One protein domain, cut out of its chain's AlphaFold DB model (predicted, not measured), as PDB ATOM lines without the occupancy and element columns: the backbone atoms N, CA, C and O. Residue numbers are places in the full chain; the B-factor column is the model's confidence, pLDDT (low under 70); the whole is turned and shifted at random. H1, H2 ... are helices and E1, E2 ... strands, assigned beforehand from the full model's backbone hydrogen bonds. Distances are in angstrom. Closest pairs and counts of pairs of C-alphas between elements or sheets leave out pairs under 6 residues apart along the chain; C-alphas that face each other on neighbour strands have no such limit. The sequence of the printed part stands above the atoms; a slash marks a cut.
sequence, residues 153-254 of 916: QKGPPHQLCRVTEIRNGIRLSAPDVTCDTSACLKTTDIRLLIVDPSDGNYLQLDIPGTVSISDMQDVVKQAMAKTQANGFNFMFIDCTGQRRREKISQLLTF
ATOM      1  N   GLN A 153      -3.835  32.308  33.246       81.94
ATOM      2  CA  GLN A 153      -3.866  31.186  32.319       81.94
ATOM      3  C   GLN A 153      -2.721  30.190  32.552       81.94
ATOM      4  O   GLN A 153      -1.629  30.526  32.995       81.94
ATOM      5  N   LYS A 154      -2.955  28.922  32.180       74.56
ATOM      6  CA  LYS A 154      -2.011  27.801  32.392       74.56
ATOM      7  C   LYS A 154      -0.820  27.759  31.412       74.56
ATOM      8  O   LYS A 154      -0.079  26.781  31.418       74.56
ATOM      9  N   GLY A 155      -0.684  28.730  30.511       76.19
ATOM     10  CA  GLY A 155       0.305  28.733  29.427       76.19
ATOM     11  C   GLY A 155       0.796  30.145  29.091       76.19
ATOM     12  O   GLY A 155       0.298  31.108  29.676       76.19
ATOM     13  N   PRO A 156       1.767  30.291  28.170       81.56
ATOM     14  CA  PRO A 156       2.239  31.607  27.744       81.56
ATOM     15  C   PRO A 156       1.098  32.431  27.122       81.56
ATOM     16  O   PRO A 156       0.145  31.828  26.617       81.56
ATOM     17  N   PRO A 157       1.186  33.777  27.144       84.81
ATOM     18  CA  PRO A 157       0.223  34.676  26.504       84.81
ATOM     19  C   PRO A 157      -0.230  34.163  25.139       84.81
ATOM     20  O   PRO A 157       0.608  33.854  24.287       84.81
ATOM     21  N   HIS A 158      -1.544  34.073  24.918       89.00
ATOM     22  CA  HIS A 158      -2.037  33.758  23.586       89.00
ATOM     23  C   HIS A 158      -1.731  34.940  22.667       89.00
ATOM     24  O   HIS A 158      -2.116  36.076  22.946       89.00
ATOM     25  N   GLN A 159      -1.023  34.669  21.574       92.00
ATOM     26  CA  GLN A 159      -0.653  35.674  20.589       92.00
ATOM     27  C   GLN A 159      -1.429  35.433  19.296       92.00
ATOM     28  O   GLN A 159      -0.903  34.874  18.342       92.00
ATOM     29  N   LEU A 160      -2.697  35.849  19.299       94.88
ATOM     30  CA  LEU A 160      -3.588  35.765  18.143       94.88
ATOM     31  C   LEU A 160      -3.114  36.673  17.012       94.88
ATOM     32  O   LEU A 160      -3.112  36.264  15.857       94.88
ATOM     33  N   CYS A 161      -2.668  37.883  17.344       96.62
ATOM     34  CA  CYS A 161      -1.988  38.770  16.408       96.62
ATOM     35  C   CYS A 161      -0.815  39.484  17.083       96.62
ATOM     36  O   CYS A 161      -0.787  39.695  18.299       96.62
ATOM     37  N   ARG A 162       0.179  39.865  16.290       95.44
ATOM     38  CA  ARG A 162       1.318  40.687  16.697       95.44
ATOM     39  C   ARG A 162       1.371  41.904  15.791       95.44
ATOM     40  O   ARG A 162       1.369  41.755  14.574       95.44
ATOM     41  N   VAL A 163       1.444  43.077  16.409       94.44
ATOM     42  CA  VAL A 163       1.659  44.351  15.723       94.44
ATOM     43  C   VAL A 163       3.139  44.702  15.811       94.44
ATOM     44  O   VAL A 163       3.723  44.638  16.894       94.44
ATOM     45  N   THR A 164       3.737  45.062  14.679       91.50
ATOM     46  CA  THR A 164       5.130  45.505  14.587       91.50
ATOM     47  C   THR A 164       5.181  46.876  13.927       91.50
ATOM     48  O   THR A 164       4.811  47.037  12.765       91.50
ATOM     49  N   GLU A 165       5.654  47.875  14.668       88.00
ATOM     50  CA  GLU A 165       5.786  49.243  14.167       88.00
ATOM     51  C   GLU A 165       6.937  49.351  13.158       88.00
ATOM     52  O   GLU A 165       8.075  48.988  13.460       88.00
ATOM     53  N   ILE A 166       6.661  49.892  11.966       81.94
ATOM     54  CA  ILE A 166       7.675  50.110  10.925       81.94
ATOM     55  C   ILE A 166       8.080  51.587  10.909       81.94
ATOM     56  O   ILE A 166       7.317  52.465  10.494       81.94
ATOM     57  N   ARG A 167       9.326  51.857  11.313       79.75
ATOM     58  CA  ARG A 167       9.902  53.206  11.408       79.75
ATOM     59  C   ARG A 167      10.954  53.407  10.312       79.75
ATOM     60  O   ARG A 167      12.044  52.851  10.390       79.75
ATOM     61  N   ASN A 168      10.663  54.246   9.318       67.25
ATOM     62  CA  ASN A 168      11.565  54.511   8.185       67.25
ATOM     63  C   ASN A 168      12.265  55.873   8.306       67.25
ATOM     64  O   ASN A 168      12.269  56.650   7.351       67.25
ATOM     65  N   GLY A 169      12.801  56.196   9.492       65.75
ATOM     66  CA  GLY A 169      13.521  57.440   9.828       65.75
ATOM     67  C   GLY A 169      12.680  58.727   9.784       65.75
ATOM     68  O   GLY A 169      12.623  59.478  10.753       65.75
ATOM     69  N   ILE A 170      12.006  58.982   8.663       63.22
ATOM     70  CA  ILE A 170      11.215  60.185   8.380       63.22
ATOM     71  C   ILE A 170       9.705  59.896   8.422       63.22
ATOM     72  O   ILE A 170       8.907  60.808   8.624       63.22
ATOM     73  N   ARG A 171       9.289  58.637   8.221       66.94
ATOM     74  CA  ARG A 171       7.872  58.250   8.134       66.94
ATOM     75  C   ARG A 171       7.544  57.094   9.066       66.94
ATOM     76  O   ARG A 171       8.320  56.137   9.160       66.94
ATOM     77  N   LEU A 172       6.374  57.186   9.689       78.06
ATOM     78  CA  LEU A 172       5.714  56.048  10.314       78.06
ATOM     79  C   LEU A 172       4.908  55.349   9.216       78.06
ATOM     80  O   LEU A 172       3.978  55.935   8.663       78.06
ATOM     81  N   SER A 173       5.325  54.146   8.826       78.12
ATOM     82  CA  SER A 173       4.570  53.351   7.851       78.12
ATOM     83  C   SER A 173       3.394  52.665   8.544       78.12
ATOM     84  O   SER A 173       3.369  52.571   9.770       78.12
ATOM     85  N   ALA A 174       2.435  52.155   7.765       79.94
ATOM     86  CA  ALA A 174       1.402  51.283   8.315       79.94
ATOM     87  C   ALA A 174       2.065  50.121   9.090       79.94
ATOM     88  O   ALA A 174       3.012  49.527   8.556       79.94
ATOM     89  N   PRO A 175       1.614  49.808  10.318       86.25
ATOM     90  CA  PRO A 175       2.192  48.723  11.098       86.25
ATOM     91  C   PRO A 175       2.075  47.386  10.366       86.25
ATOM     92  O   PRO A 175       1.068  47.109   9.704       86.25
ATOM     93  N   ASP A 176       3.089  46.538  10.512       91.19
ATOM     94  CA  ASP A 176       2.969  45.158  10.065       91.19
ATOM     95  C   ASP A 176       2.186  44.338  11.087       91.19
ATOM     96  O   ASP A 176       2.312  44.525  12.300       91.19
ATOM     97  N   VAL A 177       1.363  43.426  10.580       95.62
ATOM     98  CA  VAL A 177       0.484  42.591  11.391       95.62
ATOM     99  C   VAL A 177       0.658  41.154  10.951       95.62
ATOM    100  O   VAL A 177       0.371  40.810   9.806       95.62
ATOM    101  N   THR A 178       1.066  40.315  11.894       96.56
ATOM    102  CA  THR A 178       1.143  38.864  11.715       96.56
ATOM    103  C   THR A 178       0.160  38.199  12.665       96.56
ATOM    104  O   THR A 178       0.209  38.485  13.866       96.56
ATOM    105  N   CYS A 179      -0.703  37.313  12.169       96.62
ATOM    106  CA  CYS A 179      -1.709  36.635  12.990       96.62
ATOM    107  C   CYS A 179      -1.555  35.109  12.970       96.62
ATOM    108  O   CYS A 179      -1.154  34.520  11.969       96.62
ATOM    109  N   ASP A 180      -1.915  34.473  14.083       94.06
ATOM    110  CA  ASP A 180      -2.030  33.027  14.247       94.06
ATOM    111  C   ASP A 180      -3.333  32.702  14.993       94.06
ATOM    112  O   ASP A 180      -3.456  32.847  16.210       94.06
ATOM    113  N   THR A 181      -4.330  32.237  14.242       91.06
ATOM    114  CA  THR A 181      -5.649  31.870  14.769       91.06
ATOM    115  C   THR A 181      -5.761  30.378  15.090       91.06
ATOM    116  O   THR A 181      -6.856  29.891  15.362       91.06
ATOM    117  N   SER A 182      -4.651  29.626  15.114       91.44
ATOM    118  CA  SER A 182      -4.647  28.178  15.389       91.44
ATOM    119  C   SER A 182      -5.187  27.808  16.773       91.44
ATOM    120  O   SER A 182      -5.664  26.692  16.983       91.44
ATOM    121  N   ALA A 183      -5.140  28.743  17.724       91.44
ATOM    122  CA  ALA A 183      -5.732  28.568  19.044       91.44
ATOM    123  C   ALA A 183      -7.266  28.717  19.040       91.44
ATOM    124  O   ALA A 183      -7.911  28.269  19.990       91.44
ATOM    125  N   CYS A 184      -7.850  29.316  17.999       94.06
ATOM    126  CA  CYS A 184      -9.269  29.639  17.910       94.06
ATOM    127  C   CYS A 184     -10.096  28.503  17.291       94.06
ATOM    128  O   CYS A 184      -9.686  27.784  16.381       94.06
ATOM    129  N   LEU A 185     -11.318  28.345  17.785       94.38
ATOM    130  CA  LEU A 185     -12.302  27.407  17.284       94.38
ATOM    131  C   LEU A 185     -12.915  27.926  15.982       94.38
ATOM    132  O   LEU A 185     -13.648  28.907  15.978       94.38
ATOM    133  N   LYS A 186     -12.706  27.182  14.895       92.81
ATOM    134  CA  LYS A 186     -13.198  27.536  13.553       92.81
ATOM    135  C   LYS A 186     -14.721  27.648  13.412       92.81
ATOM    136  O   LYS A 186     -15.185  28.246  12.454       92.81
ATOM    137  N   THR A 187     -15.502  27.045  14.312       93.12
ATOM    138  CA  THR A 187     -16.979  27.054  14.256       93.12
ATOM    139  C   THR A 187     -17.612  28.241  14.981       93.12
ATOM    140  O   THR A 187     -18.831  28.292  15.097       93.12
ATOM    141  N   THR A 188     -16.804  29.141  15.535       94.56
ATOM    142  CA  THR A 188     -17.248  30.340  16.256       94.56
ATOM    143  C   THR A 188     -16.508  31.548  15.723       94.56
ATOM    144  O   THR A 188     -15.364  31.411  15.291       94.56
ATOM    145  N   ASP A 189     -17.121  32.719  15.821       95.50
ATOM    146  CA  ASP A 189     -16.508  33.948  15.335       95.50
ATOM    147  C   ASP A 189     -15.331  34.404  16.208       95.50
ATOM    148  O   ASP A 189     -15.276  34.175  17.425       95.50
ATOM    149  N   ILE A 190     -14.372  35.044  15.548       96.62
ATOM    150  CA  ILE A 190     -13.329  35.869  16.145       96.62
ATOM    151  C   ILE A 190     -13.884  37.289  16.209       96.62
ATOM    152  O   ILE A 190     -14.426  37.783  15.229       96.62
ATOM    153  N   ARG A 191     -13.740  37.957  17.348       96.94
ATOM    154  CA  ARG A 191     -14.311  39.285  17.575       96.94
ATOM    155  C   ARG A 191     -13.213  40.314  17.719       96.94
ATOM    156  O   ARG A 191     -12.329  40.139  18.558       96.94
ATOM    157  N   LEU A 192     -13.291  41.396  16.956       97.38
ATOM    158  CA  LEU A 192     -12.502  42.598  17.208       97.38
ATOM    159  C   LEU A 192     -13.345  43.598  17.986       97.38
ATOM    160  O   LEU A 192     -14.499  43.835  17.638       97.38
ATOM    161  N   LEU A 193     -12.763  44.180  19.032       96.56
ATOM    162  CA  LEU A 193     -13.424  45.187  19.856       96.56
ATOM    163  C   LEU A 193     -12.615  46.477  19.838       96.56
ATOM    164  O   LEU A 193     -11.463  46.494  20.285       96.56
ATOM    165  N   ILE A 194     -13.238  47.546  19.355       95.69
ATOM    166  CA  ILE A 194     -12.666  48.897  19.285       95.69
ATOM    167  C   ILE A 194     -13.534  49.850  20.103       95.69
ATOM    168  O   ILE A 194     -14.720  49.588  20.280       95.69
ATOM    169  N   VAL A 195     -12.974  50.945  20.608       93.62
ATOM    170  CA  VAL A 195     -13.756  51.916  21.388       93.62
ATOM    171  C   VAL A 195     -14.664  52.737  20.461       93.62
ATOM    172  O   VAL A 195     -14.213  53.245  19.430       93.62
ATOM    173  N   ASP A 196     -15.938  52.868  20.828       92.62
ATOM    174  CA  ASP A 196     -16.874  53.814  20.223       92.62
ATOM    175  C   ASP A 196     -16.538  55.230  20.725       92.62
ATOM    176  O   ASP A 196     -16.653  55.509  21.923       92.62
ATOM    177  N   PRO A 197     -16.135  56.165  19.848       91.25
ATOM    178  CA  PRO A 197     -15.818  57.526  20.269       91.25
ATOM    179  C   PRO A 197     -17.030  58.299  20.814       91.25
ATOM    180  O   PRO A 197     -16.827  59.346  21.428       91.25
ATOM    181  N   SER A 198     -18.265  57.834  20.590       90.75
ATOM    182  CA  SER A 198     -19.486  58.522  21.022       90.75
ATOM    183  C   SER A 198     -19.851  58.284  22.488       90.75
ATOM    184  O   SER A 198     -20.383  59.199  23.115       90.75
ATOM    185  N   ASP A 199     -19.537  57.117  23.054       91.19
ATOM    186  CA  ASP A 199     -19.925  56.755  24.428       91.19
ATOM    187  C   ASP A 199     -18.833  56.027  25.243       91.19
ATOM    188  O   ASP A 199     -19.025  55.750  26.433       91.19
ATOM    189  N   GLY A 200     -17.684  55.721  24.628       89.94
ATOM    190  CA  GLY A 200     -16.556  55.043  25.267       89.94
ATOM    191  C   GLY A 200     -16.786  53.552  25.544       89.94
ATOM    192  O   GLY A 200     -15.981  52.934  26.247       89.94
ATOM    193  N   ASN A 201     -17.875  52.962  25.037       91.00
ATOM    194  CA  ASN A 201     -18.109  51.517  25.056       91.00
ATOM    195  C   ASN A 201     -17.397  50.839  23.870       91.00
ATOM    196  O   ASN A 201     -16.685  51.483  23.107       91.00
ATOM    197  N   TYR A 202     -17.538  49.518  23.729       92.94
ATOM    198  CA  TYR A 202     -16.875  48.769  22.659       92.94
ATOM    199  C   TYR A 202     -17.831  48.493  21.496       92.94
ATOM    200  O   TYR A 202     -18.895  47.909  21.686       92.94
ATOM    201  N   LEU A 203     -17.408  48.848  20.285       92.75
ATOM    202  CA  LEU A 203     -17.988  48.345  19.046       92.75
ATOM    203  C   LEU A 203     -17.406  46.968  18.742       92.75
ATOM    204  O   LEU A 203     -16.189  46.777  18.845       92.75
ATOM    205  N   GLN A 204     -18.262  46.037  18.326       94.12
ATOM    206  CA  GLN A 204     -17.866  44.678  17.977       94.12
ATOM    207  C   GLN A 204     -17.902  44.465  16.464       94.12
ATOM    208  O   GLN A 204     -18.863  44.840  15.799       94.12
ATOM    209  N   LEU A 205     -16.852  43.834  15.939       94.06
ATOM    210  CA  LEU A 205     -16.812  43.276  14.591       94.06
ATOM    211  C   LEU A 205     -16.596  41.765  14.690       94.06
ATOM    212  O   LEU A 205     -15.535  41.320  15.136       94.06
ATOM    213  N   ASP A 206     -17.596  40.994  14.272       94.38
ATOM    214  CA  ASP A 206     -17.530  39.534  14.212       94.38
ATOM    215  C   ASP A 206     -16.947  39.069  12.871       94.38
ATOM    216  O   ASP A 206     -17.370  39.481  11.790       94.38
ATOM    217  N   ILE A 207     -15.945  38.198  12.949       94.62
ATOM    218  CA  ILE A 207     -15.202  37.649  11.817       94.62
ATOM    219  C   ILE A 207     -15.358  36.128  11.856       94.62
ATOM    220  O   ILE A 207     -15.041  35.522  12.884       94.62
ATOM    221  N   PRO A 208     -15.770  35.469  10.759       93.50
ATOM    222  CA  PRO A 208     -15.911  34.018  10.738       93.50
ATOM    223  C   PRO A 208     -14.632  33.306  11.192       93.50
ATOM    224  O   PRO A 208     -13.551  33.569  10.669       93.50
ATOM    225  N   GLY A 209     -14.738  32.335  12.104       89.38
ATOM    226  CA  GLY A 209     -13.579  31.560  12.581       89.38
ATOM    227  C   GLY A 209     -12.856  30.744  11.494       89.38
ATOM    228  O   GLY A 209     -11.777  30.200  11.733       89.38
ATOM    229  N   THR A 210     -13.442  30.641  10.299       91.56
ATOM    230  CA  THR A 210     -12.864  30.027   9.095       91.56
ATOM    231  C   THR A 210     -12.068  30.998   8.216       91.56
ATOM    232  O   THR A 210     -11.557  30.564   7.182       91.56
ATOM    233  N   VAL A 211     -11.956  32.275   8.599       91.12
ATOM    234  CA  VAL A 211     -11.223  33.316   7.859       91.12
ATOM    235  C   VAL A 211      -9.773  32.907   7.573       91.12
ATOM    236  O   VAL A 211      -9.120  32.248   8.390       91.12
ATOM    237  N   SER A 212      -9.258  33.283   6.399       93.69
ATOM    238  CA  SER A 212      -7.854  33.041   6.069       93.69
ATOM    239  C   SER A 212      -6.938  33.935   6.917       93.69
ATOM    240  O   SER A 212      -7.330  35.016   7.352       93.69
ATOM    241  N   ILE A 213      -5.694  33.504   7.157       94.25
ATOM    242  CA  ILE A 213      -4.732  34.305   7.938       94.25
ATOM    243  C   ILE A 213      -4.446  35.648   7.247       94.25
ATOM    244  O   ILE A 213      -4.336  36.661   7.932       94.25
ATOM    245  N   SER A 214      -4.366  35.672   5.909       94.06
ATOM    246  CA  SER A 214      -4.148  36.913   5.152       94.06
ATOM    247  C   SER A 214      -5.302  37.890   5.358       94.06
ATOM    248  O   SER A 214      -5.067  39.019   5.774       94.06
ATOM    249  N   ASP A 215      -6.542  37.425   5.176       93.62
ATOM    250  CA  ASP A 215      -7.723  38.272   5.360       93.62
ATOM    251  C   ASP A 215      -7.816  38.765   6.812       93.62
ATOM    252  O   ASP A 215      -8.139  39.922   7.061       93.62
ATOM    253  N   MET A 216      -7.470  37.916   7.789       94.88
ATOM    254  CA  MET A 216      -7.440  38.308   9.199       94.88
ATOM    255  C   MET A 216      -6.432  39.435   9.461       94.88
ATOM    256  O   MET A 216      -6.741  40.384  10.180       94.88
ATOM    257  N   GLN A 217      -5.236  39.357   8.873       96.38
ATOM    258  CA  GLN A 217      -4.228  40.414   8.984       96.38
ATOM    259  C   GLN A 217      -4.715  41.726   8.359       96.38
ATOM    260  O   GLN A 217      -4.511  42.786   8.952       96.38
ATOM    261  N   ASP A 218      -5.383  41.665   7.207       94.44
ATOM    262  CA  ASP A 218      -5.910  42.849   6.522       94.44
ATOM    263  C   ASP A 218      -7.063  43.492   7.303       94.44
ATOM    264  O   ASP A 218      -7.074  44.709   7.501       94.44
ATOM    265  N   VAL A 219      -7.977  42.685   7.849       94.62
ATOM    266  CA  VAL A 219      -9.062  43.161   8.721       94.62
ATOM    267  C   VAL A 219      -8.502  43.816   9.988       94.62
ATOM    268  O   VAL A 219      -8.946  44.899  10.368       94.62
ATOM    269  N   VAL A 220      -7.488  43.218  10.620       96.06
ATOM    270  CA  VAL A 220      -6.818  43.797  11.798       96.06
ATOM    271  C   VAL A 220      -6.151  45.131  11.453       96.06
ATOM    272  O   VAL A 220      -6.331  46.095  12.194       96.06
ATOM    273  N   LYS A 221      -5.456  45.239  10.312       95.00
ATOM    274  CA  LYS A 221      -4.856  46.503   9.842       95.00
ATOM    275  C   LYS A 221      -5.907  47.596   9.625       95.00
ATOM    276  O   LYS A 221      -5.700  48.736  10.042       95.00
ATOM    277  N   GLN A 222      -7.043  47.262   9.015       92.88
ATOM    278  CA  GLN A 222      -8.133  48.217   8.792       92.88
ATOM    279  C   GLN A 222      -8.799  48.655  10.103       92.88
ATOM    280  O   GLN A 222      -9.031  49.848  10.312       92.88
ATOM    281  N   ALA A 223      -9.042  47.716  11.023       94.81
ATOM    282  CA  ALA A 223      -9.571  48.019  12.349       94.81
ATOM    283  C   ALA A 223      -8.624  48.931  13.142       94.81
ATOM    284  O   ALA A 223      -9.078  49.902  13.750       94.81
ATOM    285  N   MET A 224      -7.311  48.690  13.078       94.75
ATOM    286  CA  MET A 224      -6.305  49.566  13.686       94.75
ATOM    287  C   MET A 224      -6.358  50.982  13.106       94.75
ATOM    288  O   MET A 224      -6.433  51.940  13.870       94.75
ATOM    289  N   ALA A 225      -6.403  51.129  11.777       91.88
ATOM    290  CA  ALA A 225      -6.490  52.440  11.132       91.88
ATOM    291  C   ALA A 225      -7.755  53.215  11.555       91.88
ATOM    292  O   ALA A 225      -7.683  54.407  11.857       91.88
ATOM    293  N   LYS A 226      -8.908  52.533  11.648       92.25
ATOM    294  CA  LYS A 226     -10.163  53.121  12.156       92.25
ATOM    295  C   LYS A 226     -10.049  53.528  13.629       92.25
ATOM    296  O   LYS A 226     -10.511  54.598  14.013       92.25
ATOM    297  N   THR A 227      -9.399  52.701  14.442       94.25
ATOM    298  CA  THR A 227      -9.193  52.952  15.875       94.25
ATOM    299  C   THR A 227      -8.292  54.168  16.110       94.25
ATOM    300  O   THR A 227      -8.653  55.057  16.880       94.25
ATOM    301  N   GLN A 228      -7.194  54.282  15.354       93.06
ATOM    302  CA  GLN A 228      -6.307  55.451  15.363       93.06
ATOM    303  C   GLN A 228      -7.027  56.724  14.903       93.06
ATOM    304  O   GLN A 228      -6.843  57.783  15.500       93.06
ATOM    305  N   ALA A 229      -7.869  56.638  13.865       90.75
ATOM    306  CA  ALA A 229      -8.662  57.774  13.389       90.75
ATOM    307  C   ALA A 229      -9.658  58.289  14.446       90.75
ATOM    308  O   ALA A 229      -9.951  59.483  14.482       90.75
ATOM    309  N   ASN A 230     -10.124  57.404  15.331       90.50
ATOM    310  CA  ASN A 230     -10.985  57.744  16.462       90.50
ATOM    311  C   ASN A 230     -10.213  58.231  17.704       90.50
ATOM    312  O   ASN A 230     -10.848  58.625  18.678       90.50
ATOM    313  N   GLY A 231      -8.876  58.255  17.662       90.94
ATOM    314  CA  GLY A 231      -8.029  58.752  18.750       90.94
ATOM    315  C   GLY A 231      -7.597  57.701  19.774       90.94
ATOM    316  O   GLY A 231      -7.123  58.078  20.842       90.94
ATOM    317  N   PHE A 232      -7.730  56.406  19.467       94.00
ATOM    318  CA  PHE A 232      -7.325  55.319  20.362       94.00
ATOM    319  C   PHE A 232      -6.168  54.501  19.790       94.00
ATOM    320  O   PHE A 232      -6.025  54.336  18.578       94.00
ATOM    321  N   ASN A 233      -5.374  53.932  20.696       94.38
ATOM    322  CA  ASN A 233      -4.088  53.299  20.388       94.38
ATOM    323  C   ASN A 233      -4.057  51.814  20.776       94.38
ATOM    324  O   ASN A 233      -3.000  51.209  20.970       94.38
ATOM    325  N   PHE A 234      -5.236  51.219  20.949       96.81
ATOM    326  CA  PHE A 234      -5.377  49.823  21.319       96.81
ATOM    327  C   PHE A 234      -6.691  49.241  20.810       96.81
ATOM    328  O   PHE A 234      -7.652  49.965  20.568       96.81
ATOM    329  N   MET A 235      -6.757  47.918  20.707       97.31
ATOM    330  CA  MET A 235      -8.003  47.184  20.488       97.31
ATOM    331  C   MET A 235      -7.904  45.771  21.061       97.31
ATOM    332  O   MET A 235      -6.807  45.290  21.350       97.31
ATOM    333  N   PHE A 236      -9.035  45.083  21.198       97.69
ATOM    334  CA  PHE A 236      -9.044  43.683  21.623       97.69
ATOM    335  C   PHE A 236      -9.364  42.740  20.474       97.69
ATOM    336  O   PHE A 236     -10.140  43.068  19.580       97.69
ATOM    337  N   ILE A 237      -8.796  41.542  20.558       97.25
ATOM    338  CA  ILE A 237      -9.148  40.395  19.730       97.25
ATOM    339  C   ILE A 237      -9.551  39.235  20.644       97.25
ATOM    340  O   ILE A 237      -8.752  38.758  21.453       97.25
ATOM    341  N   ASP A 238     -10.800  38.798  20.518       96.06
ATOM    342  CA  ASP A 238     -11.403  37.729  21.307       96.06
ATOM    343  C   ASP A 238     -11.722  36.527  20.397       96.06
ATOM    344  O   ASP A 238     -12.182  36.693  19.271       96.06
ATOM    345  N   CYS A 239     -11.530  35.298  20.872       95.75
ATOM    346  CA  CYS A 239     -12.038  34.099  20.200       95.75
ATOM    347  C   CYS A 239     -12.351  32.982  21.203       95.75
ATOM    348  O   CYS A 239     -11.926  33.021  22.359       95.75
ATOM    349  N   THR A 240     -13.093  31.963  20.771       95.56
ATOM    350  CA  THR A 240     -13.286  30.747  21.577       95.56
ATOM    351  C   THR A 240     -12.122  29.794  21.338       95.56
ATOM    352  O   THR A 240     -11.816  29.479  20.195       95.56
ATOM    353  N   GLY A 241     -11.481  29.295  22.389       92.44
ATOM    354  CA  GLY A 241     -10.361  28.367  22.307       92.44
ATOM    355  C   GLY A 241     -10.763  27.017  21.709       92.44
ATOM    356  O   GLY A 241     -11.766  26.404  22.084       92.44
ATOM    357  N   GLN A 242      -9.961  26.502  20.778       92.31
ATOM    358  CA  GLN A 242     -10.232  25.220  20.128       92.31
ATOM    359  C   GLN A 242     -10.131  24.043  21.110       92.31
ATOM    360  O   GLN A 242     -10.893  23.085  20.989       92.31
ATOM    361  N   ARG A 243      -9.201  24.104  22.076       86.56
ATOM    362  CA  ARG A 243      -8.886  22.975  22.966       86.56
ATOM    363  C   ARG A 243      -9.778  22.885  24.198       86.56
ATOM    364  O   ARG A 243     -10.233  21.784  24.496       86.56
ATOM    365  N   ARG A 244     -10.011  23.981  24.927       85.69
ATOM    366  CA  ARG A 244     -10.783  23.945  26.185       85.69
ATOM    367  C   ARG A 244     -12.099  24.713  26.108       85.69
ATOM    368  O   ARG A 244     -12.804  24.765  27.108       85.69
ATOM    369  N   ARG A 245     -12.453  25.246  24.929       90.31
ATOM    370  CA  ARG A 245     -13.660  26.063  24.704       90.31
ATOM    371  C   ARG A 245     -13.722  27.297  25.613       90.31
ATOM    372  O   ARG A 245     -14.793  27.827  25.876       90.31
ATOM    373  N   GLU A 246     -12.567  27.736  26.098       90.00
ATOM    374  CA  GLU A 246     -12.391  28.924  26.918       90.00
ATOM    375  C   GLU A 246     -12.455  30.193  26.065       90.00
ATOM    376  O   GLU A 246     -12.244  30.147  24.857       90.00
ATOM    377  N   LYS A 247     -12.690  31.354  26.676       91.31
ATOM    378  CA  LYS A 247     -12.513  32.627  25.974       91.31
ATOM    379  C   LYS A 247     -11.025  32.995  25.947       91.31
ATOM    380  O   LYS A 247     -10.440  33.223  27.000       91.31
ATOM    381  N   ILE A 248     -10.443  33.104  24.756       93.50
ATOM    382  CA  ILE A 248      -9.124  33.706  24.523       93.50
ATOM    383  C   ILE A 248      -9.349  35.166  24.154       93.50
ATOM    384  O   ILE A 248     -10.275  35.485  23.413       93.50
ATOM    385  N   SER A 249      -8.557  36.069  24.713       94.62
ATOM    386  CA  SER A 249      -8.802  37.501  24.593       94.62
ATOM    387  C   SER A 249      -7.488  38.239  24.807       94.62
ATOM    388  O   SER A 249      -6.888  38.122  25.874       94.62
ATOM    389  N   GLN A 250      -7.021  38.925  23.765       95.88
ATOM    390  CA  GLN A 250      -5.724  39.598  23.705       95.88
ATOM    391  C   GLN A 250      -5.919  41.101  23.479       95.88
ATOM    392  O   GLN A 250      -6.707  41.512  22.631       95.88
ATOM    393  N   LEU A 251      -5.148  41.912  24.207       96.69
ATOM    394  CA  LEU A 251      -5.014  43.349  23.983       96.69
ATOM    395  C   LEU A 251      -3.890  43.600  22.971       96.69
ATOM    396  O   LEU A 251      -2.753  43.162  23.173       96.69
ATOM    397  N   LEU A 252      -4.214  44.290  21.884       96.75
ATOM    398  CA  LEU A 252      -3.265  44.795  20.898       96.75
ATOM    399  C   LEU A 252      -3.054  46.284  21.157       96.75
ATOM    400  O   LEU A 252      -4.022  47.031  21.224       96.75
ATOM    401  N   THR A 253      -1.800  46.705  21.287       95.75
ATOM    402  CA  THR A 253      -1.402  48.107  21.480       95.75
ATOM    403  C   THR A 253      -0.562  48.558  20.293       95.75
ATOM    404  O   THR A 253       0.283  47.791  19.827       95.75
ATOM    405  N   PHE A 254      -0.751  49.786  19.834       94.94
ATOM    406  CA  PHE A 254      -0.051  50.372  18.688       94.94
ATOM    407  C   PHE A 254       0.170  51.869  18.907       94.94
ATOM    408  O   PHE A 254      -0.344  52.442  19.860       94.94
TER     409      PHE A 254
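What this domain is: This is residues 153 to 254 of the 916 residues of a protein of Paramuricea clavata (UniProt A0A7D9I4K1). A strongly twisted sheet of four antiparallel strands, E4 E3 E5 E6 from edge to edge, has the single helix H1 packed over one face and running along its strands. A small hairpin of two strands, E1 and E2, makes a second sheet that bridges from H1 to the edge strand E6. The printed part has 102 residues with one named helix and six named strands, in the order E1 E2 E3 E4 H1 E5 E6, and its class is mixed, helices and strands. It is compact, with a radius of gyration of the C-alphas of 14.0 A, and spans 45 by 33 by 26 A.

How they stand to each other: The inner strands of the large sheet are E3, residues 190 to 195, and E5, residues 234 to 240, antiparallel at 154 degrees, with N 191 and O 238 at 2.8 A. E4, residues 202 to 207, is an edge strand and forms a hairpin with E3, with N 190 and O 207 at 2.8 A. E6, residues 247 to 253, is the other edge strand and forms a hairpin with E5, with N 237 and O 250 at 2.9 A. H1, residues 213 to 229, is on this sheet at a height over the sheet of 8.9 A. It lies over E3 and E5, along the strands, at 7 degrees to E3 on the local plane; the closest C-alphas of H1 and E3 are those of Thr 227 and Ile 194, 6.3 A apart. These are two layers, a helix on one face of a sheet. E4, H1 and E5 form a split strand-helix-strand unit, two strands that run the same way with E3 between them, and its crossover is right-handed. Every O i to N i+4 pair of H1 is within hydrogen-bond range. E1, residues 161 to 164, and E2, residues 176 to 179, form an antiparallel hairpin, with N 162 and O 178 at 2.8 A. The closest C-alphas of E2 and H1 are those of Val 177 and Gln 217, 5.7 A apart. Those of E1 and E6 are Val 163 and Leu 252, 7.2 A apart. E2 and E6 are apart.

Where its parts are: E1 begins at C-alpha 161 (-1.988, 38.770, 16.408) and is 10.0 A long; E2 is 10.2 A. E3 measures 16.9 A and E4 15.6 A. H1 runs 24.4 A from C-alpha 213 (-4.732, 34.305, 7.938). E5 is 20.7 A long, and E6, 19.6 A, ends at C-alpha 253 (-1.402, 48.107, 21.480).

The domain as a whole: The two C-alphas farthest apart are those of Ile 170 and Arg 244, at 46.0 A. The printed part has no cut. The link from E1 to E2, 11 residues, is long; those from E4 to H1 and from H1 to E5 are tight. The mean pLDDT of the printed part is 91.1, and residues 168 to 171 are under 70.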